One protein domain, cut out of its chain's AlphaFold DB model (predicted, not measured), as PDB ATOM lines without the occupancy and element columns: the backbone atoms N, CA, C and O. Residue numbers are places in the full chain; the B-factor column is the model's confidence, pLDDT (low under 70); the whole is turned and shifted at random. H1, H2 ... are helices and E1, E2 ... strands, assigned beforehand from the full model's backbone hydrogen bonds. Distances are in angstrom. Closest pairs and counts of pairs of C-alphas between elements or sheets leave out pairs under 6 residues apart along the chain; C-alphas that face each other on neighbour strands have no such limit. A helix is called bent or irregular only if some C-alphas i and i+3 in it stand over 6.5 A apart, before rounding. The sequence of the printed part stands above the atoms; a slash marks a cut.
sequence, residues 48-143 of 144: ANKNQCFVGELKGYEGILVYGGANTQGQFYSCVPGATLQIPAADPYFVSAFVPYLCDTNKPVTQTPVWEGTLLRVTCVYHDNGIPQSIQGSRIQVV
ATOM      1  N   ALA A  48     168.775 242.452 205.077       94.88
ATOM      2  CA  ALA A  48     168.565 242.021 203.695       94.88
ATOM      3  C   ALA A  48     167.962 243.146 202.839       94.88
ATOM      4  O   ALA A  48     167.009 243.807 203.263       94.88
ATOM      5  N   ASN A  49     168.489 243.352 201.630       94.75
ATOM      6  CA  ASN A  49     167.952 244.318 200.674       94.75
ATOM      7  C   ASN A  49     167.020 243.618 199.676       94.75
ATOM      8  O   ASN A  49     167.425 242.709 198.952       94.75
ATOM      9  N   LYS A  50     165.758 244.059 199.642       94.50
ATOM     10  CA  LYS A  50     164.711 243.503 198.769       94.50
ATOM     11  C   LYS A  50     164.678 244.120 197.376       94.50
ATOM     12  O   LYS A  50     164.065 243.558 196.478       94.50
ATOM     13  N   ASN A  51     165.308 245.276 197.205       95.75
ATOM     14  CA  ASN A  51     165.166 246.073 195.994       95.75
ATOM     15  C   ASN A  51     166.359 245.885 195.064       95.75
ATOM     16  O   ASN A  51     166.184 245.839 193.846       95.75
ATOM     17  N   GLN A  52     167.564 245.781 195.630       95.31
ATOM     18  CA  GLN A  52     168.789 245.852 194.852       95.31
ATOM     19  C   GLN A  52     169.891 244.935 195.374       95.31
ATOM     20  O   GLN A  52     170.085 244.779 196.580       95.31
ATOM     21  N   CYS A  53     170.637 244.392 194.423       97.06
ATOM     22  CA  CYS A  53     171.790 243.534 194.589       97.06
ATOM     23  C   CYS A  53     172.911 243.968 193.655       97.06
ATOM     24  O   CYS A  53     172.675 244.499 192.568       97.06
ATOM     25  N   PHE A  54     174.136 243.690 194.071       95.31
ATOM     26  CA  PHE A  54     175.349 244.055 193.362       95.31
ATOM     27  C   PHE A  54     176.301 242.870 193.310       95.31
ATOM     28  O   PHE A  54     176.310 242.020 194.204       95.31
ATOM     29  N   VAL A  55     177.118 242.861 192.264       94.12
ATOM     30  CA  VAL A  55     178.241 241.942 192.089       94.12
ATOM     31  C   VAL A  55     179.508 242.770 191.949       94.12
ATOM     32  O   VAL A  55     179.514 243.752 191.208       94.12
ATOM     33  N   GLY A  56     180.592 242.399 192.620       90.75
ATOM     34  CA  GLY A  56     181.869 243.074 192.394       90.75
ATOM     35  C   GLY A  56     183.012 242.560 193.250       90.75
ATOM     36  O   GLY A  56     182.802 241.910 194.272       90.75
ATOM     37  N   GLU A  57     184.235 242.873 192.834       88.88
ATOM     38  CA  GLU A  57     185.428 242.651 193.648       88.88
ATOM     39  C   GLU A  57     185.539 243.760 194.692       88.88
ATOM     40  O   GLU A  57     185.663 244.942 194.360       88.88
ATOM     41  N   LEU A  58     185.487 243.385 195.968       84.94
ATOM     42  CA  LEU A  58     185.606 244.328 197.073       84.94
ATOM     43  C   LEU A  58     186.925 244.126 197.810       84.94
ATOM     44  O   LEU A  58     187.312 243.006 198.148       84.94
ATOM     45  N   LYS A  59     187.608 245.238 198.104       83.06
ATOM     46  CA  LYS A  59     188.846 245.222 198.891       83.06
ATOM     47  C   LYS A  59     188.599 244.548 200.241       83.06
ATOM     48  O   LYS A  59     187.642 244.881 200.933       83.06
ATOM     49  N   GLY A  60     189.495 243.640 200.621       79.19
ATOM     50  CA  GLY A  60     189.390 242.887 201.875       79.19
ATOM     51  C   GLY A  60     188.644 241.555 201.760       79.19
ATOM     52  O   GLY A  60     188.534 240.863 202.766       79.19
ATOM     53  N   TYR A  61     188.199 241.166 200.562       81.81
ATOM     54  CA  TYR A  61     187.620 239.848 200.290       81.81
ATOM     55  C   TYR A  61     188.369 239.147 199.154       81.81
ATOM     56  O   TYR A  61     188.884 239.782 198.237       81.81
ATOM     57  N   GLU A  62     188.453 237.820 199.223       80.12
ATOM     58  CA  GLU A  62     189.075 237.012 198.170       80.12
ATOM     59  C   GLU A  62     188.045 236.635 197.091       80.12
ATOM     60  O   GLU A  62     187.390 235.594 197.182       80.12
ATOM     61  N   GLY A  63     187.911 237.473 196.061       86.50
ATOM     62  CA  GLY A  63     187.082 237.211 194.880       86.50
ATOM     63  C   GLY A  63     185.894 238.159 194.721       86.50
ATOM     64  O   GLY A  63     185.886 239.278 195.233       86.50
ATOM     65  N   ILE A  64     184.893 237.691 193.980       91.12
ATOM     66  CA  ILE A  64     183.669 238.414 193.649       91.12
ATOM     67  C   ILE A  64     182.659 238.244 194.779       91.12
ATOM     68  O   ILE A  64     182.315 237.123 195.155       91.12
ATOM     69  N   LEU A  65     182.142 239.360 195.280       92.88
ATOM     70  CA  LEU A  65     181.094 239.391 196.286       92.88
ATOM     71  C   LEU A  65     179.732 239.667 195.636       92.88
ATOM     72  O   LEU A  65     179.613 240.568 194.806       92.88
ATOM     73  N   VAL A  66     178.705 238.930 196.052       94.44
ATOM     74  CA  VAL A  66     177.290 239.176 195.746       94.44
ATOM     75  C   VAL A  66     176.608 239.676 197.017       94.44
ATOM     76  O   VAL A  66     176.607 238.978 198.035       94.44
ATOM     77  N   TYR A  67     176.075 240.897 196.988       95.69
ATOM     78  CA  TYR A  67     175.616 241.599 198.193       95.69
ATOM     79  C   TYR A  67     174.513 242.627 197.899       95.69
ATOM     80  O   TYR A  67     174.425 243.181 196.807       95.69
ATOM     81  N   GLY A  68     173.680 242.926 198.896       96.25
ATOM     82  CA  GLY A  68     172.541 243.853 198.824       96.25
ATOM     83  C   GLY A  68     172.900 245.335 199.003       96.25
ATOM     84  O   GLY A  68     172.049 246.145 199.363       96.25
ATOM     85  N   GLY A  69     174.169 245.701 198.815       94.19
ATOM     86  CA  GLY A  69     174.717 247.020 199.147       94.19
ATOM     87  C   GLY A  69     175.415 247.058 200.511       94.19
ATOM     88  O   GLY A  69     175.476 246.057 201.228       94.19
ATOM     89  N   ALA A  70     175.965 248.219 200.861       92.31
ATOM     90  CA  ALA A  70     176.635 248.454 202.136       92.31
ATOM     91  C   ALA A  70     176.131 249.751 202.778       92.31
ATOM     92  O   ALA A  70     175.749 250.688 202.074       92.31
ATOM     93  N   ASN A  71     176.113 249.806 204.108       91.19
ATOM     94  CA  ASN A  71     175.817 251.037 204.838       91.19
ATOM     95  C   ASN A  71     177.060 251.948 204.938       91.19
ATOM     96  O   ASN A  71     178.159 251.595 204.509       91.19
ATOM     97  N   THR A  72     176.901 253.123 205.549       91.50
ATOM     98  CA  THR A  72     177.989 254.102 205.742       91.50
ATOM     99  C   THR A  72     179.117 253.611 206.654       91.50
ATOM    100  O   THR A  72     180.190 254.204 206.667       91.50
ATOM    101  N   GLN A  73     178.896 252.526 207.397       91.25
ATOM    102  CA  GLN A  73     179.874 251.890 208.283       91.25
ATOM    103  C   GLN A  73     180.616 250.734 207.588       91.25
ATOM    104  O   GLN A  73     181.409 250.046 208.226       91.25
ATOM    105  N   GLY A  74     180.358 250.494 206.297       86.81
ATOM    106  CA  GLY A  74     180.970 249.402 205.538       86.81
ATOM    107  C   GLY A  74     180.409 248.016 205.872       86.81
ATOM    108  O   GLY A  74     181.036 247.011 205.546       86.81
ATOM    109  N   GLN A  75     179.245 247.944 206.522       91.12
ATOM    110  CA  GLN A  75     178.552 246.688 206.792       91.12
ATOM    111  C   GLN A  75     177.647 246.326 205.617       91.12
ATOM    112  O   GLN A  75     176.965 247.187 205.059       91.12
ATOM    113  N   PHE A  76     177.627 245.047 205.258       93.62
ATOM    114  CA  PHE A  76     176.945 244.562 204.065       93.62
ATOM    115  C   PHE A  76     175.529 244.081 204.366       93.62
ATOM    116  O   PHE A  76     175.271 243.467 205.401       93.62
ATOM    117  N   TYR A  77     174.619 244.323 203.430       95.62
ATOM    118  CA  TYR A  77     173.310 243.677 203.403       95.62
ATOM    119  C   TYR A  77     173.383 242.407 202.554       95.62
ATOM    120  O   TYR A  77     174.122 242.355 201.569       95.62
ATOM    121  N   SER A  78     172.605 241.387 202.904       95.62
ATOM    122  CA  SER A  78     172.380 240.228 202.045       95.62
ATOM    123  C   SER A  78     171.397 240.562 200.923       95.62
ATOM    124  O   SER A  78     170.643 241.540 200.976       95.62
ATOM    125  N   CYS A  79     171.434 239.741 199.882       95.56
ATOM    126  CA  CYS A  79     170.525 239.819 198.752       95.56
ATOM    127  C   CYS A  79     169.267 238.990 198.988       95.56
ATOM    128  O   CYS A  79     169.358 237.845 199.424       95.56
ATOM    129  N   VAL A  80     168.100 239.538 198.650       95.88
ATOM    130  CA  VAL A  80     166.843 238.777 198.648       95.88
ATOM    131  C   VAL A  80     166.535 238.309 197.223       95.88
ATOM    132  O   VAL A  80     166.565 239.138 196.308       95.88
ATOM    133  N   PRO A  81     166.213 237.018 197.001       95.56
ATOM    134  CA  PRO A  81     165.723 236.540 195.708       95.56
ATOM    135  C   PRO A  81     164.567 237.402 195.189       95.56
ATOM    136  O   PRO A  81     163.653 237.747 195.940       95.56
ATOM    137  N   GLY A  82     164.609 237.771 193.911       95.62
ATOM    138  CA  GLY A  82     163.650 238.705 193.317       95.62
ATOM    139  C   GLY A  82     164.106 240.171 193.283       95.62
ATOM    140  O   GLY A  82     163.505 240.965 192.560       95.62
ATOM    141  N   ALA A  83     165.166 240.543 194.008       97.31
ATOM    142  CA  ALA A  83     165.748 241.884 193.940       97.31
ATOM    143  C   ALA A  83     166.380 242.168 192.564       97.31
ATOM    144  O   ALA A  83     166.774 241.252 191.844       97.31
ATOM    145  N   THR A  84     166.542 243.443 192.205       97.81
ATOM    146  CA  THR A  84     167.263 243.815 190.978       97.81
ATOM    147  C   THR A  84     168.763 243.622 191.175       97.81
ATOM    148  O   THR A  84     169.376 244.341 191.961       97.81
ATOM    149  N   LEU A  85     169.376 242.696 190.445       97.62
ATOM    150  CA  LEU A  85     170.821 242.510 190.404       97.62
ATOM    151  C   LEU A  85     171.456 243.419 189.355       97.62
ATOM    152  O   LEU A  85     171.023 243.441 188.203       97.62
ATOM    153  N   GLN A  86     172.526 244.107 189.742       96.25
ATOM    154  CA  GLN A  86     173.398 244.839 188.832       96.25
ATOM    155  C   GLN A  86     174.773 244.178 188.778       96.25
ATOM    156  O   GLN A  86     175.496 244.125 189.776       96.25
ATOM    157  N   ILE A  87     175.133 243.706 187.589       94.69
ATOM    158  CA  ILE A  87     176.471 243.225 187.264       94.69
ATOM    159  C   ILE A  87     177.200 244.387 186.574       94.69
ATOM    160  O   ILE A  87     176.724 244.872 185.539       94.69
ATOM    161  N   PRO A  88     178.306 244.892 187.150       91.75
ATOM    162  CA  PRO A  88     179.005 246.059 186.633       91.75
ATOM    163  C   PRO A  88     179.578 245.792 185.241       91.75
ATOM    164  O   PRO A  88     179.722 244.651 184.812       91.75
ATOM    165  N   ALA A  89     179.902 246.876 184.536       91.88
ATOM    166  CA  ALA A  89     180.500 246.786 183.214       91.88
ATOM    167  C   ALA A  89     181.875 246.111 183.305       91.88
ATOM    168  O   ALA A  89     182.772 246.634 183.964       91.88
ATOM    169  N   ALA A  90     182.022 244.967 182.649       91.00
ATOM    170  CA  ALA A  90     183.271 244.223 182.547       91.00
ATOM    171  C   ALA A  90     183.329 243.505 181.190       91.00
ATOM    172  O   ALA A  90     182.453 243.707 180.347       91.00
ATOM    173  N   ASP A  91     184.369 242.702 180.967       91.25
ATOM    174  CA  ASP A  91     184.503 241.903 179.750       91.25
ATOM    175  C   ASP A  91     183.219 241.079 179.478       91.25
ATOM    176  O   ASP A  91     182.725 240.407 180.391       91.25
ATOM    177  N   PRO A  92     182.653 241.113 178.255       91.50
ATOM    178  CA  PRO A  92     181.395 240.439 177.944       91.50
ATOM    179  C   PRO A  92     181.395 238.934 178.223       91.50
ATOM    180  O   PRO A  92     180.366 238.409 178.663       91.50
ATOM    181  N   TYR A  93     182.513 238.234 178.001       89.75
ATOM    182  CA  TYR A  93     182.612 236.797 178.275       89.75
ATOM    183  C   TYR A  93     182.608 236.524 179.771       89.75
ATOM    184  O   TYR A  93     181.947 235.584 180.223       89.75
ATOM    185  N   PHE A  94     183.306 237.365 180.531       88.94
ATOM    186  CA  PHE A  94     183.296 237.290 181.981       88.94
ATOM    187  C   PHE A  94     181.886 237.521 182.524       88.94
ATOM    188  O   PHE A  94     181.364 236.647 183.212       88.94
ATOM    189  N   VAL A  95     181.214 238.630 182.177       90.25
ATOM    190  CA  VAL A  95     179.901 238.935 182.781       90.25
ATOM    191  C   VAL A  95     178.803 237.977 182.317       90.25
ATOM    192  O   VAL A  95     177.946 237.598 183.117       90.25
ATOM    193  N   SER A  96     178.858 237.499 181.071       90.19
ATOM    194  CA  SER A  96     177.906 236.497 180.573       90.19
ATOM    195  C   SER A  96     177.997 235.174 181.334       90.19
ATOM    196  O   SER A  96     176.988 234.483 181.459       90.19
ATOM    197  N   ALA A  97     179.156 234.832 181.907       91.88
ATOM    198  CA  ALA A  97     179.306 233.628 182.720       91.88
ATOM    199  C   ALA A  97     178.579 233.707 184.072       91.88
ATOM    200  O   ALA A  97     178.281 232.667 184.652       91.88
ATOM    201  N   PHE A  98     178.264 234.909 184.568       90.94
ATOM    202  CA  PHE A  98     177.504 235.092 185.810       90.94
ATOM    203  C   PHE A  98     176.002 234.954 185.616       90.94
ATOM    204  O   PHE A  98     175.309 234.524 186.537       90.94
ATOM    205  N   VAL A  99     175.497 235.323 184.437       93.44
ATOM    206  CA  VAL A  99     174.056 235.403 184.163       93.44
ATOM    207  C   VAL A  99     173.324 234.098 184.503       93.44
ATOM    208  O   VAL A  99     172.351 234.181 185.247       93.44
ATOM    209  N   PRO A 100     173.785 232.900 184.088       93.25
ATOM    210  CA  PRO A 100     173.072 231.655 184.381       93.25
ATOM    211  C   PRO A 100     172.992 231.299 185.870       93.25
ATOM    212  O   PRO A 100     172.142 230.503 186.251       93.25
ATOM    213  N   TYR A 101     173.891 231.842 186.697       93.50
ATOM    214  CA  TYR A 101     173.981 231.498 188.118       93.50
ATOM    215  C   TYR A 101     173.365 232.555 189.029       93.50
ATOM    216  O   TYR A 101     172.894 232.221 190.109       93.50
ATOM    217  N   LEU A 102     173.407 233.828 188.631       94.69
ATOM    218  CA  LEU A 102     172.956 234.937 189.474       94.69
ATOM    219  C   LEU A 102     171.611 235.528 189.039       94.69
ATOM    220  O   LEU A 102     170.963 236.197 189.846       94.69
ATOM    221  N   CYS A 103     171.201 235.312 187.788       96.19
ATOM    222  CA  CYS A 103     169.934 235.805 187.262       96.19
ATOM    223  C   CYS A 103     168.873 234.700 187.249       96.19
ATOM    224  O   CYS A 103     169.147 233.564 186.871       96.19
ATOM    225  N   ASP A 104     167.633 235.049 187.589       95.38
ATOM    226  CA  ASP A 104     166.475 234.183 187.368       95.38
ATOM    227  C   ASP A 104     166.238 234.015 185.859       95.38
ATOM    228  O   ASP A 104     165.887 234.966 185.158       95.38
ATOM    229  N   THR A 105     166.406 232.789 185.361       91.81
ATOM    230  CA  THR A 105     166.260 232.441 183.939       91.81
ATOM    231  C   THR A 105     164.836 232.605 183.414       91.81
ATOM    232  O   THR A 105     164.628 232.623 182.203       91.81
ATOM    233  N   ASN A 106     163.845 232.723 184.302       94.81
ATOM    234  CA  ASN A 106     162.444 232.946 183.942       94.81
ATOM    235  C   ASN A 106     162.091 234.438 183.862       94.81
ATOM    236  O   ASN A 106     160.922 234.789 183.667       94.81
ATOM    237  N   LYS A 107     163.068 235.329 184.058       95.69
ATOM    238  CA  LYS A 107     162.892 236.782 184.015       95.69
ATOM    239  C   LYS A 107     163.762 237.403 182.920       95.69
ATOM    240  O   LYS A 107     164.808 236.859 182.578       95.69
ATOM    241  N   PRO A 108     163.352 238.557 182.364       95.31
ATOM    242  CA  PRO A 108     164.167 239.269 181.391       95.31
ATOM    243  C   PRO A 108     165.536 239.659 181.960       95.31
ATOM    244  O   PRO A 108     165.650 240.087 183.111       95.31
ATOM    245  N   VAL A 109     166.558 239.563 181.113       96.38
ATOM    246  CA  VAL A 109     167.918 240.032 181.386       96.38
ATOM    247  C   VAL A 109     168.217 241.179 180.429       96.38
ATOM    248  O   VAL A 109     168.167 241.007 179.213       96.38
ATOM    249  N   THR A 110     168.543 242.348 180.972       96.38
ATOM    250  CA  THR A 110     168.950 243.511 180.181       96.38
ATOM    251  C   THR A 110     170.464 243.536 180.094       96.38
ATOM    252  O   THR A 110     171.141 243.623 181.117       96.38
ATOM    253  N   GLN A 111     170.998 243.501 178.878       93.81
ATOM    254  CA  GLN A 111     172.426 243.641 178.621       93.81
ATOM    255  C   GLN A 111     172.672 244.966 177.903       93.81
ATOM    256  O   GLN A 111     172.038 245.260 176.890       93.81
ATOM    257  N   THR A 112     173.559 245.792 178.442       93.44
ATOM    258  CA  THR A 112     173.852 247.122 177.909       93.44
ATOM    259  C   THR A 112     175.336 247.209 177.582       93.44
ATOM    260  O   THR A 112     176.151 247.140 178.509       93.44
ATOM    261  N   PRO A 113     175.715 247.349 176.299       90.12
ATOM    262  CA  PRO A 113     177.100 247.598 175.939       90.12
ATOM    263  C   PRO A 113     177.543 248.940 176.521       90.12
ATOM    264  O   PRO A 113     176.820 249.937 176.481       90.12
ATOM    265  N   VAL A 114     178.746 248.958 177.073       90.12
ATOM    266  CA  VAL A 114     179.407 250.130 177.635       90.12
ATOM    267  C   VAL A 114     180.734 250.289 176.903       90.12
ATOM    268  O   VAL A 114     181.376 249.299 176.566       90.12
ATOM    269  N   TRP A 115     181.132 251.536 176.645       80.19
ATOM    270  CA  TRP A 115     182.389 251.869 175.970       80.19
ATOM    271  C   TRP A 115     182.543 251.183 174.604       80.19
ATOM    272  O   TRP A 115     183.241 250.182 174.471       80.19
ATOM    273  N   GLU A 116     181.837 251.692 173.590       78.31
ATOM    274  CA  GLU A 116     181.910 251.182 172.204       78.31
ATOM    275  C   GLU A 116     181.686 249.654 172.072       78.31
ATOM    276  O   GLU A 116     182.111 249.034 171.105       78.31
ATOM    277  N   GLY A 117     181.015 249.024 173.047       75.44
ATOM    278  CA  GLY A 117     180.752 247.579 173.062       75.44
ATOM    279  C   GLY A 117     181.881 246.709 173.622       75.44
ATOM    280  O   GLY A 117     181.757 245.488 173.609       75.44
ATOM    281  N   THR A 118     182.951 247.310 174.143       85.69
ATOM    282  CA  THR A 118     184.077 246.578 174.751       85.69
ATOM    283  C   THR A 118     183.762 246.034 176.141       85.69
ATOM    284  O   THR A 118     184.358 245.047 176.562       85.69
ATOM    285  N   LEU A 119     182.811 246.650 176.847       91.06
ATOM    286  CA  LEU A 119     182.338 246.202 178.150       91.06
ATOM    287  C   LEU A 119     180.838 245.917 178.091       91.06
ATOM    288  O   LEU A 119     180.094 246.554 177.345       91.06
ATOM    289  N   LEU A 120     180.372 244.993 178.922       92.88
ATOM    290  CA  LEU A 120     178.963 244.649 179.043       92.88
ATOM    291  C   LEU A 120     178.508 244.863 180.480       92.88
ATOM    292  O   LEU A 120     179.071 244.288 181.408       92.88
ATOM    293  N   ARG A 121     177.476 245.684 180.670       93.69
ATOM    294  CA  ARG A 121     176.734 245.764 181.932       93.69
ATOM    295  C   ARG A 121     175.499 244.883 181.826       93.69
ATOM    296  O   ARG A 121     174.835 244.896 180.790       93.69
ATOM    297  N   VAL A 122     175.151 244.180 182.900       95.88
ATOM    298  CA  VAL A 122     173.921 243.380 182.951       95.88
ATOM    299  C   VAL A 122     173.061 243.774 184.143       95.88
ATOM    300  O   VAL A 122     173.560 243.948 185.254       95.88
ATOM    301  N   THR A 123     171.756 243.882 183.905       97.06
ATOM    302  CA  THR A 123     170.733 244.033 184.941       97.06
ATOM    303  C   THR A 123     169.732 242.891 184.814       97.06
ATOM    304  O   THR A 123     169.234 242.627 183.719       97.06
ATOM    305  N   CYS A 124     169.421 242.214 185.915       97.44
ATOM    306  CA  CYS A 124     168.475 241.098 185.928       97.44
ATOM    307  C   CYS A 124     167.802 240.944 187.296       97.44
ATOM    308  O   CYS A 124     168.081 241.702 188.223       97.44
ATOM    309  N   VAL A 125     166.908 239.967 187.432       97.75
ATOM    310  CA  VAL A 125     166.321 239.594 188.725       97.75
ATOM    311  C   VAL A 125     167.244 238.598 189.423       97.75
ATOM    312  O   VAL A 125     167.596 237.585 188.829       97.75
ATOM    313  N   TYR A 126     167.634 238.885 190.665       97.44
ATOM    314  CA  TYR A 126     168.530 238.046 191.453       97.44
ATOM    315  C   TYR A 126     167.894 236.702 191.818       97.44
ATOM    316  O   TYR A 126     166.739 236.643 192.256       97.44
ATOM    317  N   HIS A 127     168.698 235.649 191.727       94.75
ATOM    318  CA  HIS A 127     168.388 234.297 192.162       94.75
ATOM    319  C   HIS A 127     169.503 233.767 193.077       94.75
ATOM    320  O   HIS A 127     170.676 234.017 192.809       94.75
ATOM    321  N   ASP A 128     169.161 233.052 194.157       89.88
ATOM    322  CA  ASP A 128     170.144 232.587 195.155       89.88
ATOM    323  C   ASP A 128     170.439 231.079 195.136       89.88
ATOM    324  O   ASP A 128     171.292 230.616 195.902       89.88
ATOM    325  N   ASN A 129     169.768 230.308 194.276       84.75
ATOM    326  CA  ASN A 129     169.922 228.860 194.248       84.75
ATOM    327  C   ASN A 129     170.984 228.445 193.221       84.75
ATOM    328  O   ASN A 129     171.057 228.972 192.115       84.75
ATOM    329  N   GLY A 130     171.831 227.487 193.596       84.50
ATOM    330  CA  GLY A 130     172.835 226.924 192.689       84.50
ATOM    331  C   GLY A 130     174.016 227.839 192.339       84.50
ATOM    332  O   GLY A 130     174.736 227.529 191.392       84.50
ATOM    333  N   ILE A 131     174.261 228.925 193.086       90.94
ATOM    334  CA  ILE A 131     175.448 229.771 192.876       90.94
ATOM    335  C   ILE A 131     176.716 228.961 193.219       90.94
ATOM    336  O   ILE A 131     176.884 228.560 194.377       90.94
ATOM    337  N   PRO A 132     177.628 228.717 192.258       89.88
ATOM    338  CA  PRO A 132     178.844 227.956 192.503       89.88
ATOM    339  C   PRO A 132     179.839 228.772 193.334       89.88
ATOM    340  O   PRO A 132     179.822 229.999 193.336       89.88
ATOM    341  N   GLN A 133     180.784 228.092 193.984       88.06
ATOM    342  CA  GLN A 133     181.864 228.754 194.732       88.06
ATOM    343  C   GLN A 133     182.856 229.512 193.833       88.06
ATOM    344  O   GLN A 133     183.659 230.302 194.328       88.06
ATOM    345  N   SER A 134     182.839 229.267 192.520       88.81
ATOM    346  CA  SER A 134     183.693 229.946 191.547       88.81
ATOM    347  C   SER A 134     183.077 229.952 190.153       88.81
ATOM    348  O   SER A 134     182.472 228.958 189.750       88.81
ATOM    349  N   ILE A 135     183.317 231.019 189.392       86.56
ATOM    350  CA  ILE A 135     182.951 231.167 187.978       86.56
ATOM    351  C   ILE A 135     184.209 231.620 187.232       86.56
ATOM    352  O   ILE A 135     184.825 232.607 187.613       86.56
ATOM    353  N   GLN A 136     184.624 230.873 186.201       85.44
ATOM    354  CA  GLN A 136     185.841 231.156 185.416       85.44
ATOM    355  C   GLN A 136     187.115 231.374 186.266       85.44
ATOM    356  O   GLN A 136     187.951 232.215 185.961       85.44
ATOM    357  N   GLY A 137     187.271 230.623 187.360       83.69
ATOM    358  CA  GLY A 137     188.416 230.752 188.273       83.69
ATOM    359  C   GLY A 137     188.294 231.888 189.295       83.69
ATOM    360  O   GLY A 137     188.977 231.851 190.319       83.69
ATOM    361  N   SER A 138     187.370 232.831 189.099       85.25
ATOM    362  CA  SER A 138     187.032 233.844 190.098       85.25
ATOM    363  C   SER A 138     186.151 233.236 191.181       85.25
ATOM    364  O   SER A 138     185.075 232.704 190.903       85.25
ATOM    365  N   ARG A 139     186.604 233.303 192.434       88.75
ATOM    366  CA  ARG A 139     185.817 232.860 193.593       88.75
ATOM    367  C   ARG A 139     184.575 233.728 193.747       88.75
ATOM    368  O   ARG A 139     184.672 234.944 193.606       88.75
ATOM    369  N   ILE A 140     183.446 233.107 194.070       90.12
ATOM    370  CA  ILE A 140     182.177 233.783 194.332       90.12
ATOM    371  C   ILE A 140     181.828 233.624 195.804       90.12
ATOM    372  O   ILE A 140     181.860 232.531 196.370       90.12
ATOM    373  N   GLN A 141     181.480 234.741 196.414       90.69
ATOM    374  CA  GLN A 141     181.135 234.858 197.813       90.69
ATOM    375  C   GLN A 141     179.788 235.571 197.913       90.69
ATOM    376  O   GLN A 141     179.602 236.632 197.329       90.69
ATOM    377  N   VAL A 142     178.832 234.989 198.631       91.88
ATOM    378  CA  VAL A 142     177.490 235.564 198.789       91.88
ATOM    379  C   VAL A 142     177.333 236.022 200.229       91.88
ATOM    380  O   VAL A 142     177.525 235.226 201.149       91.88
ATOM    381  N   VAL A 143     176.985 237.292 200.429       92.50
ATOM    382  CA  VAL A 143     176.689 237.833 201.760       92.50
ATOM    383  C   VAL A 143     175.361 237.257 202.246       92.50
ATOM    384  O   VAL A 143     174.341 237.401 201.569       92.50
TER     385      VAL A 143
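Overview. This is residues 48 to 143 of the 144 residues of an uncharacterized protein of Ralstonia sp. MD27 (UniProt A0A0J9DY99). One twisted sheet of six strands curves round toward one of its faces, where the single short helix H1 packs over E5 and E3, near the E4 end of the row. The long link of residues 126 to 137 also crosses on that side to reach E6, at the other end of the row, and no named helix covers the opposite face. The printed part has 96 residues, with six named strands and one named helix in the order E1, E2, E3, H1, E4, E5, E6; across the mixed sheet the order is E4, E5, E3, E1, E2, E6. The class is mixed, helices and strands, though under half of the residues, 45 of 96, are in named elements. The whole is compact and rounded, with a radius of gyration of the C-alphas of 12.7 A and spans of 36 by 29 by 25 A.

Along the chain. Start near the first printed residue and find C-alpha 52 at (168.789, 245.852, 194.852); from there E1, residues 52 to 57, runs 17.0 A. After it comes E2, residues 64 to 67, 9.8 A long. Read on to residues 84 to 90 for E3, which spans 18.1 A. Find C-alpha 92 at (181.395, 240.439, 177.944), where H1 begins; this helix holds residues 92 to 102 and spans 15.3 A. H1 is irregular, but only just: C-alphas 97 and 100 are 6.7 A apart. Then look for E4 at residues 110 to 114, 12.6 A, and E5 at residues 119 to 125, 20.3 A. E6, residues 138 to 142, spans 13.0 A and ends with C-alpha 142 at (177.490, 235.564, 198.789).

Arrangement. Begin in the sheet with E1, an inner strand. Its antiparallel neighbour is E2, and the two form a hairpin; look for N 54 and O 67, 2.8 A apart. E1 also has E3 as a parallel neighbour, with N 53 and O 84 at 2.8 A. The pairing is staggered: E1 pairs with E3 over residues 52 to 54 and with E2 over residues 54 to 57. Beyond E2, the edge strand E6 is its parallel neighbour, with N 66 and O 141 at 2.8 A. Beyond E3, E5 is its antiparallel neighbour at 169 degrees, with N 87 and O 122 at 2.8 A. E4, the other edge strand, forms an antiparallel hairpin with E5; N 112 and O 121 are 2.8 A apart. E4 and E6 are apart. H1 is on the sheet, with 44 pairs of C-alphas within 10 A, and this gives two layers, a helix on one face of a sheet. Its closest C-alphas to E5 are those of Pro 92 and Leu 120, 5.0 A; to E3, those of Val 95 and Ile 87, 7.1 A. H1 and E4 are near each other, with 5 pairs within 10 A. E3, H1 and E4 make a split strand-helix-strand unit, two strands running the same way with a helix between them in the chain and E5 between them in the sheet; its crossover is right-handed. In H1, 3 of 7 O i to N i+4 pairs and 4 of 8 O i to N i+3 pairs are within hydrogen-bond range.

Size, cuts and confidence. The two C-alphas farthest apart are those of Gln 73 and Glu 116, 36.1 A. The printed part has no cut. The links E2 to E3, 16 residues, and E5 to E6, 12 residues, are long. Check residues 48 to 49, which pair in parallel with residues 78 to 79. The mean pLDDT of the printed part is 91.6, and no printed residue is under 70 in this model.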